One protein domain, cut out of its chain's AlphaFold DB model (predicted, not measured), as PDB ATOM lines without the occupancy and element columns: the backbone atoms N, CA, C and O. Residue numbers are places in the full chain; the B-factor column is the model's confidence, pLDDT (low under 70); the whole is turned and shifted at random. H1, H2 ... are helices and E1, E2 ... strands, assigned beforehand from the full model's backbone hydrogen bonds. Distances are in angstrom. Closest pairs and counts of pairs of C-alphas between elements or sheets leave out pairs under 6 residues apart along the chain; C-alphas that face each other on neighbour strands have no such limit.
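AT A GLANCE: This is residues 8 to 84 of the 91 residues of the protein "Ribonuclease P protein component 1" of Candidatus Aenigmarchaeota archaeon (UniProt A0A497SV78). The domain is one strongly twisted sheet of six strands, curled into a partly rolled, open barrel: E2, E3 and E4 make one wall, E5 and E6 make the other, and E1 joins them. H1 sits by the end of the E5 and E6 wall, and H2 lies farther out. The printed part has 77 residues, with six named strands followed by two short named helices; the sheet runs E4 E3 E2 E1 E5 E6, antiparallel throughout, and the class is mostly strand. The whole is compact, with a radius of gyration of the C-alphas of 11.2 A, and rounded, spanning 29 by 27 by 22 A.

HOW THE PARTS SIT: After residues 8 to 15, which hold no named element, strands E1, residues 16 to 22, E2, residues 31 to 37, E3, residues 41 to 46, and E4, residues 49 to 54, form a meander, each strand the antiparallel neighbour of the one before. E1 and E2 are a hairpin, with N 17 and O 32 2.8 A apart. The pairing of E2 is staggered: its residues 31 to 33 pair with E1 and its residues 33 to 37 with E3. In the hairpin E2 and E3, N 35 is 2.9 A from O 43. In the hairpin E3 and E4, N 44 is 2.8 A from O 51. E4 is an edge strand and is apart from E1. It meets E5, residues 58 to 64, only through their link. E5 is the antiparallel neighbour of E1, at 156 degrees between their directions, with N 61 and O 18 2.7 A apart. E5 forms a hairpin with the other edge strand, E6, residues 67 to 72, where N 62 is 2.8 A from O 69. H1, residues 73 to 76, is on the sheet at a height of 7.8 A, over none of the strands; the closest C-alphas of E5 and H1 are those of Thr 58 and Gly 73, 5.2 A apart. H2, residues 80 to 84, is not on the sheet. H1 and H2 are close but not clearly touching, with the C-alphas of Leu 76 and Arg 83 closest at 7.5 A. H1 is too short for an O i to N i+4 pair; H2 has 0 of 1 within hydrogen-bond range, and 1 of 2 O i to N i+3 pairs.

IN THESE COORDINATES: E1 begins at C-alpha 16, (5.456, -49.882, 20.490), and is 17.1 A long. E2 measures 15.3 A, E3 16.4 A and E4 16.5 A. E5, 18.3 A long, begins at C-alpha 58, (-6.859, -46.289, 28.946). E6 measures 16.4 A. H1 has 4 residues and H2 has 5, ending at C-alpha 84, (3.408, -62.785, 36.379).

THE WHOLE: The two C-alphas farthest apart, those of Asp 47 and Ile 84, are 30.6 A from each other. The first and last printed C-alphas, of Phe 8 and Ile 84, are 8.6 A apart. The printed part has no cut and no long link; the link from E1 to E2, 8 residues, is short and the others are tight. The mean pLDDT of the printed part is 91.1, that of H2 is 79, and no printed residue is under 70.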
ATOM      1  N   PHE A   8      -0.414 -59.537  28.645       79.31
ATOM      2  CA  PHE A   8      -0.749 -58.877  29.916       79.31
ATOM      3  C   PHE A   8      -0.014 -59.448  31.145       79.31
ATOM      4  O   PHE A   8      -0.065 -58.836  32.207       79.31
ATOM      5  N   ARG A   9       0.669 -60.596  31.035       80.19
ATOM      6  CA  ARG A   9       1.573 -61.153  32.067       80.19
ATOM      7  C   ARG A   9       3.046 -61.039  31.699       80.19
ATOM      8  O   ARG A   9       3.894 -61.430  32.491       80.19
ATOM      9  N   HIS A  10       3.346 -60.570  30.492       83.75
ATOM     10  CA  HIS A  10       4.715 -60.399  30.030       83.75
ATOM     11  C   HIS A  10       5.174 -58.960  30.219       83.75
ATOM     12  O   HIS A  10       4.392 -58.036  30.473       83.75
ATOM     13  N   GLU A  11       6.481 -58.802  30.070       86.19
ATOM     14  CA  GLU A  11       7.142 -57.514  29.986       86.19
ATOM     15  C   GLU A  11       6.654 -56.725  28.765       86.19
ATOM     16  O   GLU A  11       6.637 -57.239  27.638       86.19
ATOM     17  N   LEU A  12       6.263 -55.474  29.019       90.81
ATOM     18  CA  LEU A  12       5.771 -54.536  28.013       90.81
ATOM     19  C   LEU A  12       6.845 -53.547  27.542       90.81
ATOM     20  O   LEU A  12       6.659 -52.899  26.512       90.81
ATOM     21  N   ILE A  13       7.958 -53.434  28.271       92.75
ATOM     22  CA  ILE A  13       9.073 -52.542  27.940       92.75
ATOM     23  C   ILE A  13       9.651 -52.918  26.568       92.75
ATOM     24  O   ILE A  13       9.768 -54.091  26.205       92.75
ATOM     25  N   GLY A  14       9.950 -51.896  25.768       92.50
ATOM     26  CA  GLY A  14      10.423 -52.012  24.391       92.50
ATOM     27  C   GLY A  14       9.315 -52.199  23.349       92.50
ATOM     28  O   GLY A  14       9.590 -52.118  22.151       92.50
ATOM     29  N   LEU A  15       8.056 -52.410  23.753       93.88
ATOM     30  CA  LEU A  15       6.952 -52.530  22.802       93.88
ATOM     31  C   LEU A  15       6.467 -51.155  22.337       93.88
ATOM     32  O   LEU A  15       6.344 -50.211  23.121       93.88
ATOM     33  N   ARG A  16       6.141 -51.055  21.044       95.19
ATOM     34  CA  ARG A  16       5.456 -49.882  20.490       95.19
ATOM     35  C   ARG A  16       3.977 -49.944  20.847       95.19
ATOM     36  O   ARG A  16       3.345 -50.988  20.690       95.19
ATOM     37  N   VAL A  17       3.426 -48.819  21.281       95.31
ATOM     38  CA  VAL A  17       2.027 -48.707  21.679       95.31
ATOM     39  C   VAL A  17       1.421 -47.392  21.205       95.31
ATOM     40  O   VAL A  17       2.097 -46.364  21.109       95.31
ATOM     41  N   GLU A  18       0.128 -47.432  20.927       95.00
ATOM     42  CA  GLU A  18      -0.707 -46.270  20.643       95.00
ATOM     43  C   GLU A  18      -1.905 -46.245  21.595       95.00
ATOM     44  O   GLU A  18      -2.411 -47.286  22.004       95.00
ATOM     45  N   ILE A  19      -2.372 -45.055  21.960       94.50
ATOM     46  CA  ILE A  19      -3.580 -44.896  22.767       94.50
ATOM     47  C   ILE A  19      -4.783 -44.779  21.838       94.50
ATOM     48  O   ILE A  19      -4.985 -43.743  21.197       94.50
ATOM     49  N   ARG A  20      -5.611 -45.832  21.802       93.19
ATOM     50  CA  ARG A  20      -6.837 -45.851  20.993       93.19
ATOM     51  C   ARG A  20      -7.938 -45.014  21.637       93.19
ATOM     52  O   ARG A  20      -8.636 -44.275  20.948       93.19
ATOM     53  N   LYS A  21      -8.111 -45.152  22.954       92.19
ATOM     54  CA  LYS A  21      -9.091 -44.408  23.760       92.19
ATOM     55  C   LYS A  21      -8.551 -44.213  25.164       92.19
ATOM     56  O   LYS A  21      -7.907 -45.105  25.703       92.19
ATOM     57  N   ALA A  22      -8.865 -43.089  25.786       92.44
ATOM     58  CA  ALA A  22      -8.586 -42.878  27.196       92.44
ATOM     59  C   ALA A  22      -9.672 -42.024  27.843       92.44
ATOM     60  O   ALA A  22     -10.245 -41.137  27.206       92.44
ATOM     61  N   LYS A  23      -9.912 -42.256  29.137       90.62
ATOM     62  CA  LYS A  23     -10.763 -41.389  29.961       90.62
ATOM     63  C   LYS A  23     -10.213 -39.960  29.991       90.62
ATOM     64  O   LYS A  23     -10.974 -39.001  29.892       90.62
ATOM     65  N   ASN A  24      -8.891 -39.821  30.087       89.56
ATOM     66  CA  ASN A  24      -8.222 -38.542  29.900       89.56
ATOM     67  C   ASN A  24      -8.033 -38.273  28.400       89.56
ATOM     68  O   ASN A  24      -7.174 -38.878  27.759       89.56
ATOM     69  N   LYS A  25      -8.814 -37.343  27.842       88.88
ATOM     70  CA  LYS A  25      -8.784 -37.025  26.405       88.88
ATOM     71  C   LYS A  25      -7.419 -36.522  25.918       88.88
ATOM     72  O   LYS A  25      -7.110 -36.709  24.745       88.88
ATOM     73  N   SER A  26      -6.585 -35.965  26.801       89.12
ATOM     74  CA  SER A  26      -5.225 -35.511  26.472       89.12
ATOM     75  C   SER A  26      -4.282 -36.650  26.074       89.12
ATOM     76  O   SER A  26      -3.213 -36.399  25.526       89.12
ATOM     77  N   TYR A  27      -4.661 -37.900  26.348       89.62
ATOM     78  CA  TYR A  27      -3.902 -39.083  25.948       89.62
ATOM     79  C   TYR A  27      -4.223 -39.567  24.533       89.62
ATOM     80  O   TYR A  27      -3.455 -40.336  23.958       89.62
ATOM     81  N   ASN A  28      -5.339 -39.128  23.953       83.62
ATOM     82  CA  ASN A  28      -5.745 -39.586  22.632       83.62
ATOM     83  C   ASN A  28      -4.671 -39.237  21.590       83.62
ATOM     84  O   ASN A  28      -4.120 -38.137  21.599       83.62
ATOM     85  N   LYS A  29      -4.398 -40.173  20.670       85.94
ATOM     86  CA  LYS A  29      -3.371 -40.058  19.615       85.94
ATOM     87  C   LYS A  29      -1.916 -40.034  20.108       85.94
ATOM     88  O   LYS A  29      -1.009 -39.841  19.294       85.94
ATOM     89  N   ILE A  30      -1.652 -40.250  21.401       93.19
ATOM     90  CA  ILE A  30      -0.282 -40.496  21.864       93.19
ATOM     91  C   ILE A  30       0.153 -41.880  21.379       93.19
ATOM     92  O   ILE A  30      -0.565 -42.868  21.525       93.19
ATOM     93  N   LYS A  31       1.360 -41.939  20.820       95.25
ATOM     94  CA  LYS A  31       2.041 -43.168  20.418       95.25
ATOM     95  C   LYS A  31       3.505 -43.092  20.823       95.25
ATOM     96  O   LYS A  31       4.055 -41.993  20.877       95.25
ATOM     97  N   GLY A  32       4.125 -44.233  21.078       96.12
ATOM     98  CA  GLY A  32       5.530 -44.300  21.466       96.12
ATOM     99  C   GLY A  32       5.970 -45.710  21.821       96.12
ATOM    100  O   GLY A  32       5.204 -46.665  21.685       96.12
ATOM    101  N   THR A  33       7.208 -45.830  22.272       97.06
ATOM    102  CA  THR A  33       7.754 -47.068  22.829       97.06
ATOM    103  C   THR A  33       7.626 -47.030  24.343       97.06
ATOM    104  O   THR A  33       7.885 -45.996  24.958       97.06
ATOM    105  N   ILE A  34       7.217 -48.138  24.951       96.12
ATOM    106  CA  ILE A  34       7.187 -48.268  26.408       96.12
ATOM    107  C   ILE A  34       8.627 -48.352  26.910       96.12
ATOM    108  O   ILE A  34       9.343 -49.281  26.544       96.12
ATOM    109  N   ILE A  35       9.045 -47.397  27.736       96.62
ATOM    110  CA  ILE A  35      10.389 -47.388  28.334       96.62
ATOM    111  C   ILE A  35      10.377 -47.784  29.808       96.62
ATOM    112  O   ILE A  35      11.394 -48.230  30.321       96.62
ATOM    113  N   ASP A  36       9.236 -47.636  30.480       94.31
ATOM    114  CA  ASP A  36       9.091 -47.950  31.898       94.31
ATOM    115  C   ASP A  36       7.629 -48.285  32.223       94.31
ATOM    116  O   ASP A  36       6.693 -47.818  31.558       94.31
ATOM    117  N   GLU A  37       7.431 -49.075  33.269       91.62
ATOM    118  CA  GLU A  37       6.134 -49.465  33.788       91.62
ATOM    119  C   GLU A  37       6.131 -49.444  35.318       91.62
ATOM    120  O   GLU A  37       6.851 -50.178  35.987       91.62
ATOM    121  N   THR A  38       5.207 -48.670  35.880       91.62
ATOM    122  CA  THR A  38       4.944 -48.655  37.318       91.62
ATOM    123  C   THR A  38       3.663 -49.425  37.641       91.62
ATOM    124  O   THR A  38       2.934 -49.891  36.761       91.62
ATOM    125  N   LYS A  39       3.307 -49.507  38.928       90.81
ATOM    126  CA  LYS A  39       2.053 -50.135  39.382       90.81
ATOM    127  C   LYS A  39       0.809 -49.614  38.643       90.81
ATOM    128  O   LYS A  39      -0.085 -50.395  38.324       90.81
ATOM    129  N   ASN A  40       0.752 -48.309  38.371       94.31
ATOM    130  CA  ASN A  40      -0.455 -47.635  37.877       94.31
ATOM    131  C   ASN A  40      -0.273 -46.945  36.524       94.31
ATOM    132  O   ASN A  40      -1.260 -46.495  35.937       94.31
ATOM    133  N   SER A  41       0.958 -46.825  36.033       94.56
ATOM    134  CA  SER A  41       1.253 -46.035  34.844       94.56
ATOM    135  C   SER A  41       2.309 -46.682  33.957       94.56
ATOM    136  O   SER A  41       3.019 -47.596  34.368       94.56
ATOM    137  N   ILE A  42       2.371 -46.211  32.718       95.44
ATOM    138  CA  ILE A  42       3.331 -46.618  31.699       95.44
ATOM    139  C   ILE A  42       3.980 -45.347  31.161       95.44
ATOM    140  O   ILE A  42       3.282 -44.377  30.850       95.44
ATOM    141  N   ILE A  43       5.306 -45.345  31.044       96.50
ATOM    142  CA  ILE A  43       6.042 -44.235  30.444       96.50
ATOM    143  C   ILE A  43       6.300 -44.563  28.978       96.50
ATOM    144  O   ILE A  43       6.937 -45.562  28.645       96.50
ATOM    145  N   LEU A  44       5.786 -43.703  28.102       96.81
ATOM    146  CA  LEU A  44       5.994 -43.768  26.664       96.81
ATOM    147  C   LEU A  44       7.050 -42.761  26.245       96.81
ATOM    148  O   LEU A  44       6.997 -41.605  26.659       96.81
ATOM    149  N   GLU A  45       7.952 -43.180  25.371       96.62
ATOM    150  CA  GLU A  45       8.919 -42.306  24.725       96.62
ATOM    151  C   GLU A  45       8.660 -42.232  23.222       96.62
ATOM    152  O   GLU A  45       8.414 -43.241  22.552       96.62
ATOM    153  N   LYS A  46       8.703 -41.012  22.692       95.62
ATOM    154  CA  LYS A  46       8.674 -40.748  21.257       95.62
ATOM    155  C   LYS A  46       9.484 -39.490  20.958       95.62
ATOM    156  O   LYS A  46       9.209 -38.446  21.544       95.62
ATOM    157  N   ASP A  47      10.445 -39.591  20.041       93.75
ATOM    158  CA  ASP A  47      11.291 -38.468  19.603       93.75
ATOM    159  C   ASP A  47      11.950 -37.727  20.791       93.75
ATOM    160  O   ASP A  47      11.903 -36.502  20.888       93.75
ATOM    161  N   GLY A  48      12.463 -38.480  21.774       92.12
ATOM    162  CA  GLY A  48      13.072 -37.944  23.002       92.12
ATOM    163  C   GLY A  48      12.088 -37.352  24.022       92.12
ATOM    164  O   GLY A  48      12.489 -36.967  25.119       92.12
ATOM    165  N   LYS A  49      10.786 -37.292  23.711       94.25
ATOM    166  CA  LYS A  49       9.749 -36.806  24.631       94.25
ATOM    167  C   LYS A  49       9.121 -37.965  25.388       94.25
ATOM    168  O   LYS A  49       8.583 -38.896  24.787       94.25
ATOM    169  N   ARG A  50       9.119 -37.855  26.716       95.81
ATOM    170  CA  ARG A  50       8.512 -38.833  27.623       95.81
ATOM    171  C   ARG A  50       7.117 -38.396  28.049       95.81
ATOM    172  O   ARG A  50       6.875 -37.228  28.352       95.81
ATOM    173  N   ARG A  51       6.181 -39.340  28.075       95.12
ATOM    174  CA  ARG A  51       4.798 -39.139  28.512       95.12
ATOM    175  C   ARG A  51       4.418 -40.234  29.489       95.12
ATOM    176  O   ARG A  51       4.480 -41.410  29.154       95.12
ATOM    177  N   ASN A  52       3.992 -39.835  30.680       95.56
ATOM    178  CA  ASN A  52       3.478 -40.757  31.680       95.56
ATOM    179  C   ASN A  52       1.966 -40.931  31.490       95.56
ATOM    180  O   ASN A  52       1.211 -39.956  31.539       95.56
ATOM    181  N   ILE A  53       1.538 -42.166  31.240       96.00
ATOM    182  CA  ILE A  53       0.162 -42.523  30.903       96.00
ATOM    183  C   ILE A  53      -0.401 -43.418  31.994       96.00
ATOM    184  O   ILE A  53       0.150 -44.476  32.297       96.00
ATOM    185  N   LEU A  54      -1.536 -43.023  32.566       95.94
ATOM    186  CA  LEU A  54      -2.251 -43.870  33.514       95.94
ATOM    187  C   LEU A  54      -2.830 -45.101  32.810       95.94
ATOM    188  O   LEU A  54      -3.469 -44.993  31.763       95.94
ATOM    189  N   LYS A  55      -2.646 -46.268  33.431       93.81
ATOM    190  CA  LYS A  55      -3.201 -47.540  32.964       93.81
ATOM    191  C   LYS A  55      -4.732 -47.542  33.052       93.81
ATOM    192  O   LYS A  55      -5.414 -47.910  32.102       93.81
ATOM    193  N   LYS A  56      -5.268 -47.085  34.186       94.75
ATOM    194  CA  LYS A  56      -6.707 -47.085  34.481       94.75
ATOM    195  C   LYS A  56      -7.492 -46.231  33.482       94.75
ATOM    196  O   LYS A  56      -7.231 -45.035  33.353       94.75
ATOM    197  N   GLY A  57      -8.497 -46.822  32.840       92.69
ATOM    198  CA  GLY A  57      -9.364 -46.139  31.882       92.69
ATOM    199  C   GLY A  57      -8.684 -45.792  30.556       92.69
ATOM    200  O   GLY A  57      -9.168 -44.900  29.857       92.69
ATOM    201  N   THR A  58      -7.579 -46.461  30.215       94.94
ATOM    202  CA  THR A  58      -6.859 -46.289  28.946       94.94
ATOM    203  C   THR A  58      -6.899 -47.584  28.146       94.94
ATOM    204  O   THR A  58      -6.641 -48.657  28.677       94.94
ATOM    205  N   ILE A  59      -7.204 -47.490  26.855       94.75
ATOM    206  CA  ILE A  59      -7.147 -48.586  25.891       94.75
ATOM    207  C   ILE A  59      -5.875 -48.430  25.060       94.75
ATOM    208  O   ILE A  59      -5.731 -47.482  24.279       94.75
ATOM    209  N   PHE A  60      -4.963 -49.375  25.247       94.06
ATOM    210  CA  PHE A  60      -3.676 -49.446  24.576       94.06
ATOM    211  C   PHE A  60      -3.762 -50.352  23.349       94.06
ATOM    212  O   PHE A  60      -4.332 -51.436  23.404       94.06
ATOM    213  N   LEU A  61      -3.153 -49.922  22.250       95.00
ATOM    214  CA  LEU A  61      -2.971 -50.698  21.033       95.00
ATOM    215  C   LEU A  61      -1.493 -51.069  20.915       95.00
ATOM    216  O   LEU A  61      -0.672 -50.260  20.485       95.00
ATOM    217  N   ILE A  62      -1.145 -52.277  21.348       93.75
ATOM    218  CA  ILE A  62       0.234 -52.763  21.423       93.75
ATOM    219  C   ILE A  62       0.615 -53.437  20.110       93.75
ATOM    220  O   ILE A  62      -0.123 -54.271  19.585       93.75
ATOM    221  N   HIS A  63       1.784 -53.096  19.580       92.25
ATOM    222  CA  HIS A  63       2.328 -53.714  18.379       92.25
ATOM    223  C   HIS A  63       3.257 -54.867  18.771       92.25
ATOM    224  O   HIS A  63       4.306 -54.652  19.377       92.25
ATOM    225  N   LEU A  64       2.885 -56.091  18.399       89.81
ATOM    226  CA  LEU A  64       3.635 -57.308  18.701       89.81
ATOM    227  C   LEU A  64       3.676 -58.214  17.468       89.81
ATOM    228  O   LEU A  64       2.629 -58.602  16.957       89.81
ATOM    229  N   ASN A  65       4.873 -58.591  17.009       87.19
ATOM    230  CA  ASN A  65       5.079 -59.534  15.896       87.19
ATOM    231  C   ASN A  65       4.250 -59.195  14.637       87.19
ATOM    232  O   ASN A  65       3.601 -60.061  14.055       87.19
ATOM    233  N   GLY A  66       4.202 -57.912  14.263       87.25
ATOM    234  CA  GLY A  66       3.431 -57.426  13.110       87.25
ATOM    235  C   GLY A  66       1.917 -57.307  13.336       87.25
ATOM    236  O   GLY A  66       1.216 -56.792  12.470       87.25
ATOM    237  N   LYS A  67       1.401 -57.720  14.499       89.19
ATOM    238  CA  LYS A  67      -0.013 -57.596  14.875       89.19
ATOM    239  C   LYS A  67      -0.237 -56.419  15.816       89.19
ATOM    240  O   LYS A  67       0.660 -56.018  16.557       89.19
ATOM    241  N   ARG A  68      -1.460 -55.887  15.795       91.44
ATOM    242  CA  ARG A  68      -1.928 -54.862  16.734       91.44
ATOM    243  C   ARG A  68      -2.927 -55.498  17.689       91.44
ATOM    244  O   ARG A  68      -3.941 -56.020  17.244       91.44
ATOM    245  N   ILE A  69      -2.616 -55.457  18.975       91.62
ATOM    246  CA  ILE A  69      -3.413 -56.061  20.038       91.62
ATOM    247  C   ILE A  69      -4.018 -54.936  20.861       91.62
ATOM    248  O   ILE A  69      -3.294 -54.094  21.394       91.62
ATOM    249  N   GLU A  70      -5.340 -54.920  20.968       92.00
ATOM    250  CA  GLU A  70      -6.035 -54.014  21.871       92.00
ATOM    251  C   GLU A  70      -6.029 -54.565  23.297       92.00
ATOM    252  O   GLU A  70      -6.315 -55.738  23.526       92.00
ATOM    253  N   MET A  71      -5.726 -53.705  24.265       89.88
ATOM    254  CA  MET A  71      -5.678 -54.072  25.668       89.88
ATOM    255  C   MET A  71      -6.215 -52.956  26.556       89.88
ATOM    256  O   MET A  71      -5.787 -51.802  26.470       89.88
ATOM    257  N   ALA A  72      -7.120 -53.318  27.464       91.94
ATOM    258  CA  ALA A  72      -7.545 -52.428  28.532       91.94
ATOM    259  C   ALA A  72      -6.426 -52.295  29.571       91.94
ATOM    260  O   ALA A  72      -5.986 -53.279  30.163       91.94
ATOM    261  N   GLY A  73      -5.980 -51.071  29.825       91.38
ATOM    262  CA  GLY A  73      -4.955 -50.782  30.819       91.38
ATOM    263  C   GLY A  73      -5.374 -51.140  32.242       91.38
ATOM    264  O   GLY A  73      -4.522 -51.452  33.065       91.38
ATOM    265  N   ASP A  74      -6.673 -51.208  32.525       91.12
ATOM    266  CA  ASP A  74      -7.207 -51.739  33.781       91.12
ATOM    267  C   ASP A  74      -6.745 -53.186  34.052       91.12
ATOM    268  O   ASP A  74      -6.503 -53.542  35.202       91.12
ATOM    269  N   MET A  75      -6.512 -53.993  33.007       87.25
ATOM    270  CA  MET A  75      -5.934 -55.341  33.138       87.25
ATOM    271  C   MET A  75      -4.437 -55.334  33.475       87.25
ATOM    272  O   MET A  75      -3.894 -56.350  33.904       87.25
ATOM    273  N   LEU A  76      -3.761 -54.206  33.253       88.31
ATOM    274  CA  LEU A  76      -2.337 -54.017  33.516       88.31
ATOM    275  C   LEU A  76      -2.071 -53.406  34.896       88.31
ATOM    276  O   LEU A  76      -0.914 -53.143  35.225       88.31
ATOM    277  N   LEU A  77      -3.105 -53.141  35.699       88.75
ATOM    278  CA  LEU A  77      -2.934 -52.625  37.055       88.75
ATOM    279  C   LEU A  77      -2.172 -53.636  37.922       88.75
ATOM    280  O   LEU A  77      -2.492 -54.822  37.951       88.75
ATOM    281  N   GLY A  78      -1.161 -53.146  38.640       86.69
ATOM    282  CA  GLY A  78      -0.179 -53.980  39.333       86.69
ATOM    283  C   GLY A  78       1.227 -53.762  38.779       86.69
ATOM    284  O   GLY A  78       1.396 -53.225  37.680       86.69
ATOM    285  N   ARG A  79       2.249 -54.117  39.565       84.38
ATOM    286  CA  ARG A  79       3.633 -54.061  39.084       84.38
ATOM    287  C   ARG A  79       3.891 -55.206  38.095       84.38
ATOM    288  O   ARG A  79       3.202 -56.228  38.186       84.38
ATOM    289  N   PRO A  80       4.846 -55.064  37.159       81.38
ATOM    290  CA  PRO A  80       5.201 -56.127  36.220       81.38
ATOM    291  C   PRO A  80       5.414 -57.482  36.908       81.38
ATOM    292  O   PRO A  80       4.858 -58.486  36.465       81.38
ATOM    293  N   GLU A  81       6.125 -57.501  38.039       79.44
ATOM    294  CA  GLU A  81       6.404 -58.713  38.812       79.44
ATOM    295  C   GLU A  81       5.147 -59.354  39.429       79.44
ATOM    296  O   GLU A  81       5.019 -60.582  39.452       79.44
ATOM    297  N   ASP A  82       4.174 -58.546  39.860       79.56
ATOM    298  CA  ASP A  82       2.905 -59.029  40.415       79.56
ATOM    299  C   ASP A  82       2.016 -59.651  39.324       79.56
ATOM    300  O   ASP A  82       1.285 -60.619  39.565       79.56
ATOM    301  N   ARG A  83       2.088 -59.127  38.090       80.88
ATOM    302  CA  ARG A  83       1.289 -59.612  36.952       80.88
ATOM    303  C   ARG A  83       1.677 -61.024  36.512       80.88
ATOM    304  O   ARG A  83       0.818 -61.752  36.014       80.88
ATOM    305  N   ILE A  84       2.925 -61.441  36.735       72.00
ATOM    306  CA  ILE A  84       3.408 -62.785  36.379       72.00
ATOM    307  C   ILE A  84       2.653 -63.867  37.169       72.00
ATOM    308  O   ILE A  84       2.317 -64.917  36.619       72.00
TER     309      ILE A  84